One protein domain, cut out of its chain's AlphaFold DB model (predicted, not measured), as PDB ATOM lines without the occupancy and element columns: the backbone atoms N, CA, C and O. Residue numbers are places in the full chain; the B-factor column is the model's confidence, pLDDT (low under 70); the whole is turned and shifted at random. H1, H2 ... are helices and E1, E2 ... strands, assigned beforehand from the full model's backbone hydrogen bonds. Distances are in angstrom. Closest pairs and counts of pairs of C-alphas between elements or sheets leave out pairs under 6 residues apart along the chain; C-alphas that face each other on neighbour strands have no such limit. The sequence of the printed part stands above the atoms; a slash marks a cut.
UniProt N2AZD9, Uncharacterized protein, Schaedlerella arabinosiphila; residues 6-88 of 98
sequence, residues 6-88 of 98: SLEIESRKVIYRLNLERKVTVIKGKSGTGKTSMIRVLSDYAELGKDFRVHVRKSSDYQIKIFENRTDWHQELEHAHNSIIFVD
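AT A GLANCE: This is residues 6 to 88 of the 98 residues of an uncharacterized protein of Schaedlerella arabinosiphila (UniProt N2AZD9). What does the model look like? It is a small wedge: helix H1 packs with one side on a sheet of three strands, E2 E1 E3, and also packs on a separate pair of strands, E4 and E5, so that the two sheets and H1 make three sides of a rough triangle. The short helix H2 sits at the far end, beyond E4 and E5, and the long link before H1 swings outward, its residues 28 to 33 sticking out. What is it made of? The printed part has 83 residues with two named helices and five named strands, in the order E1 E2 H1 E3 E4 H2 E5; the class is mixed, helices and strands, with one antiparallel sheet in the order E2 E1 E3 and one parallel sheet of E4 and E5. How large is it? It is compact, with a radius of gyration of the C-alphas of 12.9 A, and spans 35 by 31 by 27 A.

IN THESE COORDINATES: Where do the first elements run? Strand E1 is residues 6 to 11, 16.7 A from first to last C-alpha, and begins with C-alpha 6 at (119.297, 83.772, 122.081). Strand E2, residues 15 to 20, is 16.3 A long. Where is the longest helix? H1 is residues 35 to 48, 20.4 A long, with C-alpha 35 at (107.186, 92.148, 114.292). What follows it? Strand E3 is residues 54 to 58, 13.1 A, and strand E4 is residues 63 to 67, 12.8 A. Helix H2 is residues 73 to 78, 8.5 A, and strand E5 is residues 83 to 87, 12.8 A, ending with C-alpha 87 at (114.707, 90.932, 106.991).

HOW THE PARTS SIT: How is the larger sheet joined? E1 is its inner strand; E1 and E2 are a hairpin, antiparallel at 165 degrees, with N 9 and O 16 within hydrogen-bond range at 2.9 A. E1 and E3 are antiparallel at 170 degrees, with N 10 and O 55 within range at 2.8 A. Where does H1 stand? It is on this sheet at a height over the sheet of 9.5 A, two layers with H1 on one face, over E2 and E3 and only just over E1 with 3 of its C-alphas, and runs across the strands at 84 degrees to E2 on the local plane. E2, H1 and E3 form a split strand-helix-strand unit, two strands running the same way with E1 between them, and its crossover is right-handed. How does the second sheet stand? E4 and E5 are parallel at 24 degrees, with N 65 and O 84 at 3.0 A, and E4, H2 and E5 form a strand-helix-strand unit, two parallel neighbour strands with a helix between them in the chain, with a right-handed crossover. The closest C-alphas of H1 and E4 are those of Ser 43 and Ile 66, 6.7 A apart, and those of E4 and H2 are Phe 67 and Trp 73, 6.6 A apart; H1 and H2 are apart. Are the helix backbones complete? In H1 and H2 every O i to N i+4 pair is within hydrogen-bond range.

THE WHOLE: How far does it reach? The two C-alphas farthest apart are those of Lys 13 and Glu 78, 35.2 A. Which links are long? E2 to H1 is a long link of 14 residues, while the other five are tight. Residues 28 to 33 stand free, as do residues 70 to 75, of which 73 to 75 belong to H2. Is anything missing or uncertain? The printed part has no cut. Its mean pLDDT is 88.3, and residues 48 to 52, of which 48 belongs to H1, are under 70.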
ATOM      1  N   SER A   6     120.302  82.918 121.453       93.88
ATOM      2  CA  SER A   6     119.297  83.772 122.081       93.88
ATOM      3  C   SER A   6     119.647  85.249 121.931       93.88
ATOM      4  O   SER A   6     120.816  85.639 122.052       93.88
ATOM      5  N   LEU A   7     118.610  86.044 121.668       94.00
ATOM      6  CA  LEU A   7     118.645  87.493 121.538       94.00
ATOM      7  C   LEU A   7     117.515  88.090 122.379       94.00
ATOM      8  O   LEU A   7     116.348  87.741 122.190       94.00
ATOM      9  N   GLU A   8     117.856  89.009 123.276       95.06
ATOM     10  CA  GLU A   8     116.889  89.837 123.992       95.06
ATOM     11  C   GLU A   8     117.071  91.301 123.591       95.06
ATOM     12  O   GLU A   8     118.192  91.813 123.595       95.06
ATOM     13  N   ILE A   9     115.966  91.952 123.226       92.31
ATOM     14  CA  ILE A   9     115.920  93.349 122.785       92.31
ATOM     15  C   ILE A   9     114.946  94.066 123.701       92.31
ATOM     16  O   ILE A   9     113.741  93.812 123.669       92.31
ATOM     17  N   GLU A  10     115.467  94.949 124.529       91.19
ATOM     18  CA  GLU A  10     114.698  95.676 125.523       91.19
ATOM     19  C   GLU A  10     114.684  97.156 125.162       91.19
ATOM     20  O   GLU A  10     115.720  97.808 125.092       91.19
ATOM     21  N   SER A  11     113.486  97.688 124.943       87.81
ATOM     22  CA  SER A  11     113.231  99.125 124.886       87.81
ATOM     23  C   SER A  11     112.472  99.552 126.142       87.81
ATOM     24  O   SER A  11     111.984  98.718 126.900       87.81
ATOM     25  N   ARG A  12     112.244 100.857 126.318       85.62
ATOM     26  CA  ARG A  12     111.433 101.379 127.439       85.62
ATOM     27  C   ARG A  12     110.013 100.804 127.536       85.62
ATOM     28  O   ARG A  12     109.405 100.904 128.594       85.62
ATOM     29  N   LYS A  13     109.446 100.301 126.434       86.69
ATOM     30  CA  LYS A  13     108.031  99.888 126.358       86.69
ATOM     31  C   LYS A  13     107.835  98.384 126.203       86.69
ATOM     32  O   LYS A  13     106.757  97.886 126.508       86.69
ATOM     33  N   VAL A  14     108.824  97.676 125.666       89.38
ATOM     34  CA  VAL A  14     108.672  96.277 125.254       89.38
ATOM     35  C   VAL A  14     110.004  95.544 125.313       89.38
ATOM     36  O   VAL A  14     111.047  96.114 124.982       89.38
ATOM     37  N   ILE A  15     109.930  94.271 125.704       92.75
ATOM     38  CA  ILE A  15     111.031  93.313 125.671       92.75
ATOM     39  C   ILE A  15     110.685  92.225 124.655       92.75
ATOM     40  O   ILE A  15     109.666  91.546 124.786       92.75
ATOM     41  N   TYR A  16     111.554  92.038 123.669       93.25
ATOM     42  CA  TYR A  16     111.497  90.934 122.717       93.25
ATOM     43  C   TYR A  16     112.514  89.868 123.108       93.25
ATOM     44  O   TYR A  16     113.659  90.187 123.421       93.25
ATOM     45  N   ARG A  17     112.108  88.596 123.062       95.25
ATOM     46  CA  ARG A  17     112.977  87.439 123.311       95.25
ATOM     47  C   ARG A  17     112.888  86.473 122.145       95.25
ATOM     48  O   ARG A  17     111.806  85.976 121.838       95.25
ATOM     49  N   LEU A  18     114.024  86.197 121.522       93.56
ATOM     50  CA  LEU A  18     114.145  85.264 120.410       93.56
ATOM     51  C   LEU A  18     115.105  84.145 120.787       93.56
ATOM     52  O   LEU A  18     116.200  84.403 121.277       93.56
ATOM     53  N   ASN A  19     114.697  82.910 120.506       92.94
ATOM     54  CA  ASN A  19     115.563  81.739 120.540       92.94
ATOM     55  C   ASN A  19     115.604  81.153 119.130       92.94
ATOM     56  O   ASN A  19     114.586  80.704 118.601       92.94
ATOM     57  N   LEU A  20     116.775  81.207 118.512       91.62
ATOM     58  CA  LEU A  20     117.020  80.816 117.134       91.62
ATOM     59  C   LEU A  20     117.832  79.525 117.134       91.62
ATOM     60  O   LEU A  20     118.964  79.484 117.614       91.62
ATOM     61  N   GLU A  21     117.233  78.464 116.602       88.31
ATOM     62  CA  GLU A  21     117.844  77.128 116.517       88.31
ATOM     63  C   GLU A  21     118.040  76.666 115.065       88.31
ATOM     64  O   GLU A  21     118.553  75.579 114.806       88.31
ATOM     65  N   ARG A  22     117.600  77.480 114.098       84.25
ATOM     66  CA  ARG A  22     117.639  77.186 112.661       84.25
ATOM     67  C   ARG A  22     118.350  78.301 111.909       84.25
ATOM     68  O   ARG A  22     118.254  79.463 112.291       84.25
ATOM     69  N   LYS A  23     118.992  77.939 110.792       85.75
ATOM     70  CA  LYS A  23     119.656  78.893 109.885       85.75
ATOM     71  C   LYS A  23     118.681  79.909 109.277       85.75
ATOM     72  O   LYS A  23     119.056  81.051 109.072       85.75
ATOM     73  N   VAL A  24     117.439  79.493 109.017       86.62
ATOM     74  CA  VAL A  24     116.348  80.352 108.533       86.62
ATOM     75  C   VAL A  24     115.160  80.194 109.479       86.62
ATOM     76  O   VAL A  24     114.733  79.071 109.755       86.62
ATOM     77  N   THR A  25     114.641  81.312 109.987       89.06
ATOM     78  CA  THR A  25     113.510  81.352 110.923       89.06
ATOM     79  C   THR A  25     112.485  82.370 110.437       89.06
ATOM     80  O   THR A  25     112.832  83.520 110.195       89.06
ATOM     81  N   VAL A  26     111.222  81.955 110.319       88.81
ATOM     82  CA  VAL A  26     110.109  82.840 109.941       88.81
ATOM     83  C   VAL A  26     109.294  83.173 111.184       88.81
ATOM     84  O   VAL A  26     108.734  82.276 111.819       88.81
ATOM     85  N   ILE A  27     109.199  84.458 111.520       88.19
ATOM     86  CA  ILE A  27     108.383  84.940 112.638       88.19
ATOM     87  C   ILE A  27     106.971  85.224 112.118       88.19
ATOM     88  O   ILE A  27     106.759  86.145 111.335       88.19
ATOM     89  N   LYS A  28     105.985  84.437 112.560       87.38
ATOM     90  CA  LYS A  28     104.572  84.614 112.189       87.38
ATOM     91  C   LYS A  28     103.781  85.238 113.335       87.38
ATOM     92  O   LYS A  28     104.060  85.001 114.504       87.38
ATOM     93  N   GLY A  29     102.757  86.009 112.994       86.69
ATOM     94  CA  GLY A  29     101.836  86.612 113.955       86.69
ATOM     95  C   GLY A  29     100.827  87.504 113.248       86.69
ATOM     96  O   GLY A  29     101.062  87.901 112.105       86.69
ATOM     97  N   LYS A  30      99.724  87.843 113.924       86.25
ATOM     98  CA  LYS A  30      98.718  88.777 113.395       86.25
ATOM     99  C   LYS A  30      99.361  90.130 113.039       86.25
ATOM    100  O   LYS A  30     100.444  90.468 113.524       86.25
ATOM    101  N   SER A  31      98.717  90.896 112.162       83.50
ATOM    102  CA  SER A  31      99.159  92.271 111.905       83.50
ATOM    103  C   SER A  31      99.138  93.086 113.206       83.50
ATOM    104  O   SER A  31      98.320  92.823 114.089       83.50
ATOM    105  N   GLY A  32     100.081  94.018 113.360       82.62
ATOM    106  CA  GLY A  32     100.183  94.867 114.552       82.62
ATOM    107  C   GLY A  32     100.763  94.202 115.809       82.62
ATOM    108  O   GLY A  32     100.831  94.848 116.846       82.62
ATOM    109  N   THR A  33     101.248  92.954 115.753       84.12
ATOM    110  CA  THR A  33     101.856  92.276 116.924       84.12
ATOM    111  C   THR A  33     103.305  92.689 117.214       84.12
ATOM    112  O   THR A  33     103.985  92.035 117.999       84.12
ATOM    113  N   GLY A  34     103.814  93.733 116.553       85.62
ATOM    114  CA  GLY A  34     105.142  94.290 116.820       85.62
ATOM    115  C   GLY A  34     106.327  93.592 116.139       85.62
ATOM    116  O   GLY A  34     107.450  93.809 116.579       85.62
ATOM    117  N   LYS A  35     106.107  92.792 115.080       92.12
ATOM    118  CA  LYS A  35     107.186  92.148 114.292       92.12
ATOM    119  C   LYS A  35     108.087  93.189 113.610       92.12
ATOM    120  O   LYS A  35     109.257  93.296 113.951       92.12
ATOM    121  N   THR A  36     107.500  94.033 112.764       90.94
ATOM    122  CA  THR A  36     108.155  95.195 112.142       90.94
ATOM    123  C   THR A  36     108.756  96.133 113.194       90.94
ATOM    124  O   THR A  36     109.879  96.603 113.058       90.94
ATOM    125  N   SER A  37     108.045  96.372 114.304       90.94
ATOM    126  CA  SER A  37     108.550  97.218 115.395       90.94
ATOM    127  C   SER A  37     109.831  96.668 116.026       90.94
ATOM    128  O   SER A  37     110.719  97.445 116.351       90.94
ATOM    129  N   MET A  38     109.950  95.348 116.177       92.25
ATOM    130  CA  MET A  38     111.163  94.711 116.693       92.25
ATOM    131  C   MET A  38     112.362  94.957 115.769       92.25
ATOM    132  O   MET A  38     113.435  95.305 116.256       92.25
ATOM    133  N   ILE A  39     112.178  94.803 114.452       91.94
ATOM    134  CA  ILE A  39     113.236  95.047 113.460       91.94
ATOM    135  C   ILE A  39     113.652  96.522 113.482       91.94
ATOM    136  O   ILE A  39     114.842  96.813 113.529       91.94
ATOM    137  N   ARG A  40     112.694  97.454 113.566       88.25
ATOM    138  CA  ARG A  40     112.984  98.894 113.694       88.25
ATOM    139  C   ARG A  40     113.806  99.222 114.939       88.25
ATOM    140  O   ARG A  40     114.806  99.913 114.835       88.25
ATOM    141  N   VAL A  41     113.441  98.665 116.096       89.25
ATOM    142  CA  VAL A  41     114.194  98.861 117.350       89.25
ATOM    143  C   VAL A  41     115.630  98.333 117.237       89.25
ATOM    144  O   VAL A  41     116.557  98.941 117.769       89.25
ATOM    145  N   LEU A  42     115.830  97.208 116.545       89.31
ATOM    146  CA  LEU A  42     117.173  96.710 116.240       89.31
ATOM    147  C   LEU A  42     117.935  97.631 115.283       89.31
ATOM    148  O   LEU A  42     119.150  97.750 115.424       89.31
ATOM    149  N   SER A  43     117.244  98.264 114.332       86.50
ATOM    150  CA  SER A  43     117.849  99.192 113.371       86.50
ATOM    151  C   SER A  43     118.359 100.440 114.053       86.50
ATOM    152  O   SER A  43     119.528 100.782 113.897       86.50
ATOM    153  N   ASP A  44     117.536 101.024 114.921       82.94
ATOM    154  CA  ASP A  44     117.933 102.159 115.749       82.94
ATOM    155  C   ASP A  44     119.181 101.817 116.583       82.94
ATOM    156  O   ASP A  44     120.106 102.618 116.685       82.94
ATOM    157  N   TYR A  45     119.245 100.604 117.145       82.75
ATOM    158  CA  TYR A  45     120.420 100.130 117.885       82.75
ATOM    159  C   TYR A  45     121.667  99.969 116.999       82.75
ATOM    160  O   TYR A  45     122.776 100.272 117.438       82.75
ATOM    161  N   ALA A  46     121.510  99.475 115.767       80.31
ATOM    162  CA  ALA A  46     122.620  99.282 114.838       80.31
ATOM    163  C   ALA A  46     123.196 100.616 114.329       80.31
ATOM    164  O   ALA A  46     124.411 100.726 114.183       80.31
ATOM    165  N   GLU A  47     122.345 101.620 114.094       76.00
ATOM    166  CA  GLU A  47     122.738 102.938 113.575       76.00
ATOM    167  C   GLU A  47     123.255 103.888 114.670       76.00
ATOM    168  O   GLU A  47     124.236 104.598 114.458       76.00
ATOM    169  N   LEU A  48     122.622 103.901 115.850       66.75
ATOM    170  CA  LEU A  48     122.912 104.861 116.931       66.75
ATOM    171  C   LEU A  48     123.802 104.279 118.041       66.75
ATOM    172  O   LEU A  48     124.184 104.972 118.985       66.75
ATOM    173  N   GLY A  49     124.139 102.991 117.963       64.25
ATOM    174  CA  GLY A  49     124.961 102.318 118.961       64.25
ATOM    175  C   GLY A  49     124.330 102.311 120.360       64.25
ATOM    176  O   GLY A  49     123.158 101.994 120.550       64.25
ATOM    177  N   LYS A  50     125.139 102.603 121.387       57.25
ATOM    178  CA  LYS A  50     124.770 102.500 122.813       57.25
ATOM    179  C   LYS A  50     123.976 103.692 123.361       57.25
ATOM    180  O   LYS A  50     123.865 103.785 124.583       57.25
ATOM    181  N   ASP A  51     123.412 104.569 122.531       55.75
ATOM    182  CA  ASP A  51     122.616 105.712 123.003       55.75
ATOM    183  C   ASP A  51     121.274 105.271 123.649       55.75
ATOM    184  O   ASP A  51     120.185 105.281 123.081       55.75
ATOM    185  N   PHE A  52     121.414 104.812 124.898       58.00
ATOM    186  CA  PHE A  52     120.563 104.758 126.094       58.00
ATOM    187  C   PHE A  52     119.061 104.438 126.025       58.00
ATOM    188  O   PHE A  52     118.365 104.599 127.034       58.00
ATOM    189  N   ARG A  53     118.508 103.951 124.912       75.19
ATOM    190  CA  ARG A  53     117.072 103.585 124.865       75.19
ATOM    191  C   ARG A  53     116.772 102.144 124.494       75.19
ATOM    192  O   ARG A  53     115.634 101.716 124.709       75.19
ATOM    193  N   VAL A  54     117.765 101.419 123.985       83.75
ATOM    194  CA  VAL A  54     117.642 100.018 123.584       83.75
ATOM    195  C   VAL A  54     118.804  99.220 124.168       83.75
ATOM    196  O   VAL A  54     119.969  99.559 123.968       83.75
ATOM    197  N   HIS A  55     118.488  98.149 124.891       88.50
ATOM    198  CA  HIS A  55     119.455  97.196 125.417       88.50
ATOM    199  C   HIS A  55     119.365  95.893 124.631       88.50
ATOM    200  O   HIS A  55     118.293  95.303 124.507       88.50
ATOM    201  N   VAL A  56     120.507  95.435 124.120       90.81
ATOM    202  CA  VAL A  56     120.619  94.172 123.389       90.81
ATOM    203  C   VAL A  56     121.489  93.208 124.182       90.81
ATOM    204  O   VAL A  56     122.659  93.492 124.443       90.81
ATOM    205  N   ARG A  57     120.927  92.056 124.553       93.38
ATOM    206  CA  ARG A  57     121.654  90.956 125.201       93.38
ATOM    207  C   ARG A  57     121.721  89.776 124.240       93.38
ATOM    208  O   ARG A  57     120.698  89.330 123.723       93.38
ATOM    209  N   LYS A  58     122.933  89.282 123.998       93.81
ATOM    210  CA  LYS A  58     123.212  88.166 123.089       93.81
ATOM    211  C   LYS A  58     123.750  86.986 123.892       93.81
ATOM    212  O   LYS A  58     124.552  87.174 124.801       93.81
ATOM    213  N   SER A  59     123.336  85.776 123.534       93.81
ATOM    214  CA  SER A  59     123.900  84.526 124.087       93.81
ATOM    215  C   SER A  59     125.386  84.315 123.790       93.81
ATOM    216  O   SER A  59     126.055  83.579 124.510       93.81
ATOM    217  N   SER A  60     125.887  84.901 122.706       91.25
ATOM    218  CA  SER A  60     127.263  84.768 122.243       91.25
ATOM    219  C   SER A  60     127.652  85.981 121.400       91.25
ATOM    220  O   SER A  60     126.819  86.837 121.092       91.25
ATOM    221  N   ASP A  61     128.929  86.069 121.047       90.94
ATOM    222  CA  ASP A  61     129.432  87.137 120.196       90.94
ATOM    223  C   ASP A  61     129.094  86.839 118.731       90.94
ATOM    224  O   ASP A  61     129.739  86.006 118.100       90.94
ATOM    225  N   TYR A  62     128.029  87.456 118.216       91.62
ATOM    226  CA  TYR A  62     127.637  87.440 116.805       91.62
ATOM    227  C   TYR A  62     127.167  88.830 116.375       91.62
ATOM    228  O   TYR A  62     126.640  89.620 117.173       91.62
ATOM    229  N   GLN A  63     127.314  89.135 115.090       91.69
ATOM    230  CA  GLN A  63     126.842  90.395 114.520       91.69
ATOM    231  C   GLN A  63     125.328  90.363 114.282       91.69
ATOM    232  O   GLN A  63     124.763  89.332 113.926       91.69
ATOM    233  N   ILE A  64     124.662  91.499 114.478       91.50
ATOM    234  CA  ILE A  64     123.270  91.686 114.059       91.50
ATOM    235  C   ILE A  64     123.317  92.570 112.823       91.50
ATOM    236  O   ILE A  64     123.902  93.648 112.875       91.50
ATOM    237  N   LYS A  65     122.725  92.095 111.731       93.00
ATOM    238  CA  LYS A  65     122.573  92.847 110.487       93.00
ATOM    239  C   LYS A  65     121.092  92.980 110.164       93.00
ATOM    240  O   LYS A  65     120.305  92.090 110.489       93.00
ATOM    241  N   ILE A  66     120.725  94.074 109.512       93.62
ATOM    242  CA  ILE A  66     119.367  94.314 109.026       93.62
ATOM    243  C   ILE A  66     119.491  94.598 107.547       93.62
ATOM    244  O   ILE A  66     120.239  95.492 107.155       93.62
ATOM    245  N   PHE A  67     118.818  93.793 106.733       94.31
ATOM    246  CA  PHE A  67     118.760  94.050 105.306       94.31
ATOM    247  C   PHE A  67     117.471  94.793 104.997       94.31
ATOM    248  O   PHE A  67     116.374  94.319 105.283       94.31
ATOM    249  N   GLU A  68     117.625  95.948 104.373       93.19
ATOM    250  CA  GLU A  68     116.547  96.811 103.923       93.19
ATOM    251  C   GLU A  68     116.562  96.897 102.394       93.19
ATOM    252  O   GLU A  68     117.471  96.400 101.732       93.19
ATOM    253  N   ASN A  69     115.589  97.594 101.806       93.44
ATOM    254  CA  ASN A  69     115.537  97.811 100.355       93.44
ATOM    255  C   ASN A  69     116.796  98.477  99.767       93.44
ATOM    256  O   ASN A  69     117.091  98.278  98.594       93.44
ATOM    257  N   ARG A  70     117.520  99.275 100.561       91.44
ATOM    258  CA  ARG A  70     118.757  99.957 100.142       91.44
ATOM    259  C   ARG A  70     120.014  99.092 100.267       91.44
ATOM    260  O   ARG A  70     121.080  99.515  99.836       91.44
ATOM    261  N   THR A  71     119.912  97.933 100.909       92.19
ATOM    262  CA  THR A  71     121.050  97.049 101.147       92.19
ATOM    263  C   THR A  71     121.426  96.336  99.850       92.19
ATOM    264  O   THR A  71     120.578  95.674  99.250       92.19
ATOM    265  N   ASP A  72     122.701  96.399  99.455       93.75
ATOM    266  CA  ASP A  72     123.259  95.454  98.483       93.75
ATOM    267  C   ASP A  72     123.357  94.077  99.150       93.75
ATOM    268  O   ASP A  72     124.376  93.679  99.715       93.75
ATOM    269  N   TRP A  73     122.225  93.378  99.175       93.69
ATOM    270  CA  TRP A  73     122.075  92.157  99.951       93.69
ATOM    271  C   TRP A  73     122.957  91.022  99.429       93.69
ATOM    272  O   TRP A  73     123.326  90.161 100.222       93.69
ATOM    273  N   HIS A  74     123.311  91.005  98.137       92.69
ATOM    274  CA  HIS A  74     124.215  89.991  97.592       92.69
ATOM    275  C   HIS A  74     125.610  90.180  98.189       92.69
ATOM    276  O   HIS A  74     126.138  89.258  98.812       92.69
ATOM    277  N   GLN A  75     126.159  91.393  98.084       94.50
ATOM    278  CA  GLN A  75     127.477  91.701  98.629       94.50
ATOM    279  C   GLN A  75     127.499  91.564 100.159       94.50
ATOM    280  O   GLN A  75     128.421  90.975 100.724       94.50
ATOM    281  N   GLU A  76     126.481  92.063 100.860       94.25
ATOM    282  CA  GLU A  76     126.422  91.986 102.325       94.25
ATOM    283  C   GLU A  76     126.321  90.554 102.851       94.25
ATOM    284  O   GLU A  76     126.859  90.255 103.924       94.25
ATOM    285  N   LEU A  77     125.641  89.670 102.111       93.31
ATOM    286  CA  LEU A  77     125.510  88.260 102.456       93.31
ATOM    287  C   LEU A  77     126.831  87.507 102.267       93.31
ATOM    288  O   LEU A  77     127.158  86.668 103.104       93.31
ATOM    289  N   GLU A  78     127.614  87.829 101.231       94.81
ATOM    290  CA  GLU A  78     128.944  87.239 101.008       94.81
ATOM    291  C   GLU A  78     129.912  87.529 102.162       94.81
ATOM    292  O   GLU A  78     130.693  86.662 102.553       94.81
ATOM    293  N   HIS A  79     129.808  88.717 102.763       92.69
ATOM    294  CA  HIS A  79     130.639  89.137 103.897       92.69
ATOM    295  C   HIS A  79     130.004  88.839 105.269       92.69
ATOM    296  O   HIS A  79     130.576  89.169 106.313       92.69
ATOM    297  N   ALA A  80     128.802  88.253 105.313       91.62
ATOM    298  CA  ALA A  80     128.105  87.954 106.559       91.62
ATOM    299  C   ALA A  80     128.660  86.678 107.210       91.62
ATOM    300  O   ALA A  80     128.216  85.557 106.953       91.62
ATOM    301  N   HIS A  81     129.623  86.851 108.114       90.31
ATOM    302  CA  HIS A  81     130.135  85.775 108.958       90.31
ATOM    303  C   HIS A  81     129.665  85.938 110.400       90.31
ATOM    304  O   HIS A  81     129.605  87.051 110.921       90.31
ATOM    305  N   ASN A  82     129.330  84.814 111.046       90.81
ATOM    306  CA  ASN A  82     128.904  84.770 112.449       90.81
ATOM    307  C   ASN A  82     127.865  85.863 112.783       90.81
ATOM    308  O   ASN A  82     128.047  86.680 113.686       90.81
ATOM    309  N   SER A  83     126.807  85.921 111.972       92.62
ATOM    310  CA  SER A  83     125.807  86.989 111.991       92.62
ATOM    311  C   SER A  83     124.389  86.428 112.016       92.62
ATOM    312  O   SER A  83     124.122  85.336 111.514       92.62
ATOM    313  N   ILE A  84     123.467  87.212 112.569       93.38
ATOM    314  CA  ILE A  84     122.025  87.022 112.434       93.38
ATOM    315  C   ILE A  84     121.500  88.185 111.603       93.38
ATOM    316  O   ILE A  84     121.644  89.345 111.995       93.38
ATOM    317  N   ILE A  85     120.927  87.856 110.448       94.38
ATOM    318  CA  ILE A  85     120.378  88.820 109.498       94.38
ATOM    319  C   ILE A  85     118.866  88.878 109.705       94.38
ATOM    320  O   ILE A  85     118.183  87.856 109.611       94.38
ATOM    321  N   PHE A  86     118.354  90.069 109.995       94.62
ATOM    322  CA  PHE A  86     116.927  90.354 110.038       94.62
ATOM    323  C   PHE A  86     116.482  90.954 108.710       94.62
ATOM    324  O   PHE A  86     117.158  91.817 108.153       94.62
ATOM    325  N   VAL A  87     115.335  90.484 108.231       94.19
ATOM    326  CA  VAL A  87     114.707  90.932 106.991       94.19
ATOM    327  C   VAL A  87     113.216  91.077 107.271       94.19
ATOM    328  O   VAL A  87     112.609  90.147 107.809       94.19
ATOM    329  N   ASP A  88     112.654  92.242 106.965       93.31
ATOM    330  CA  ASP A  88     111.210  92.485 107.044       93.31
ATOM    331  C   ASP A  88     110.540  92.101 105.713       93.31
ATOM    332  O   ASP A  88     111.190  92.006 104.671       93.31
TER     333      ASP A  88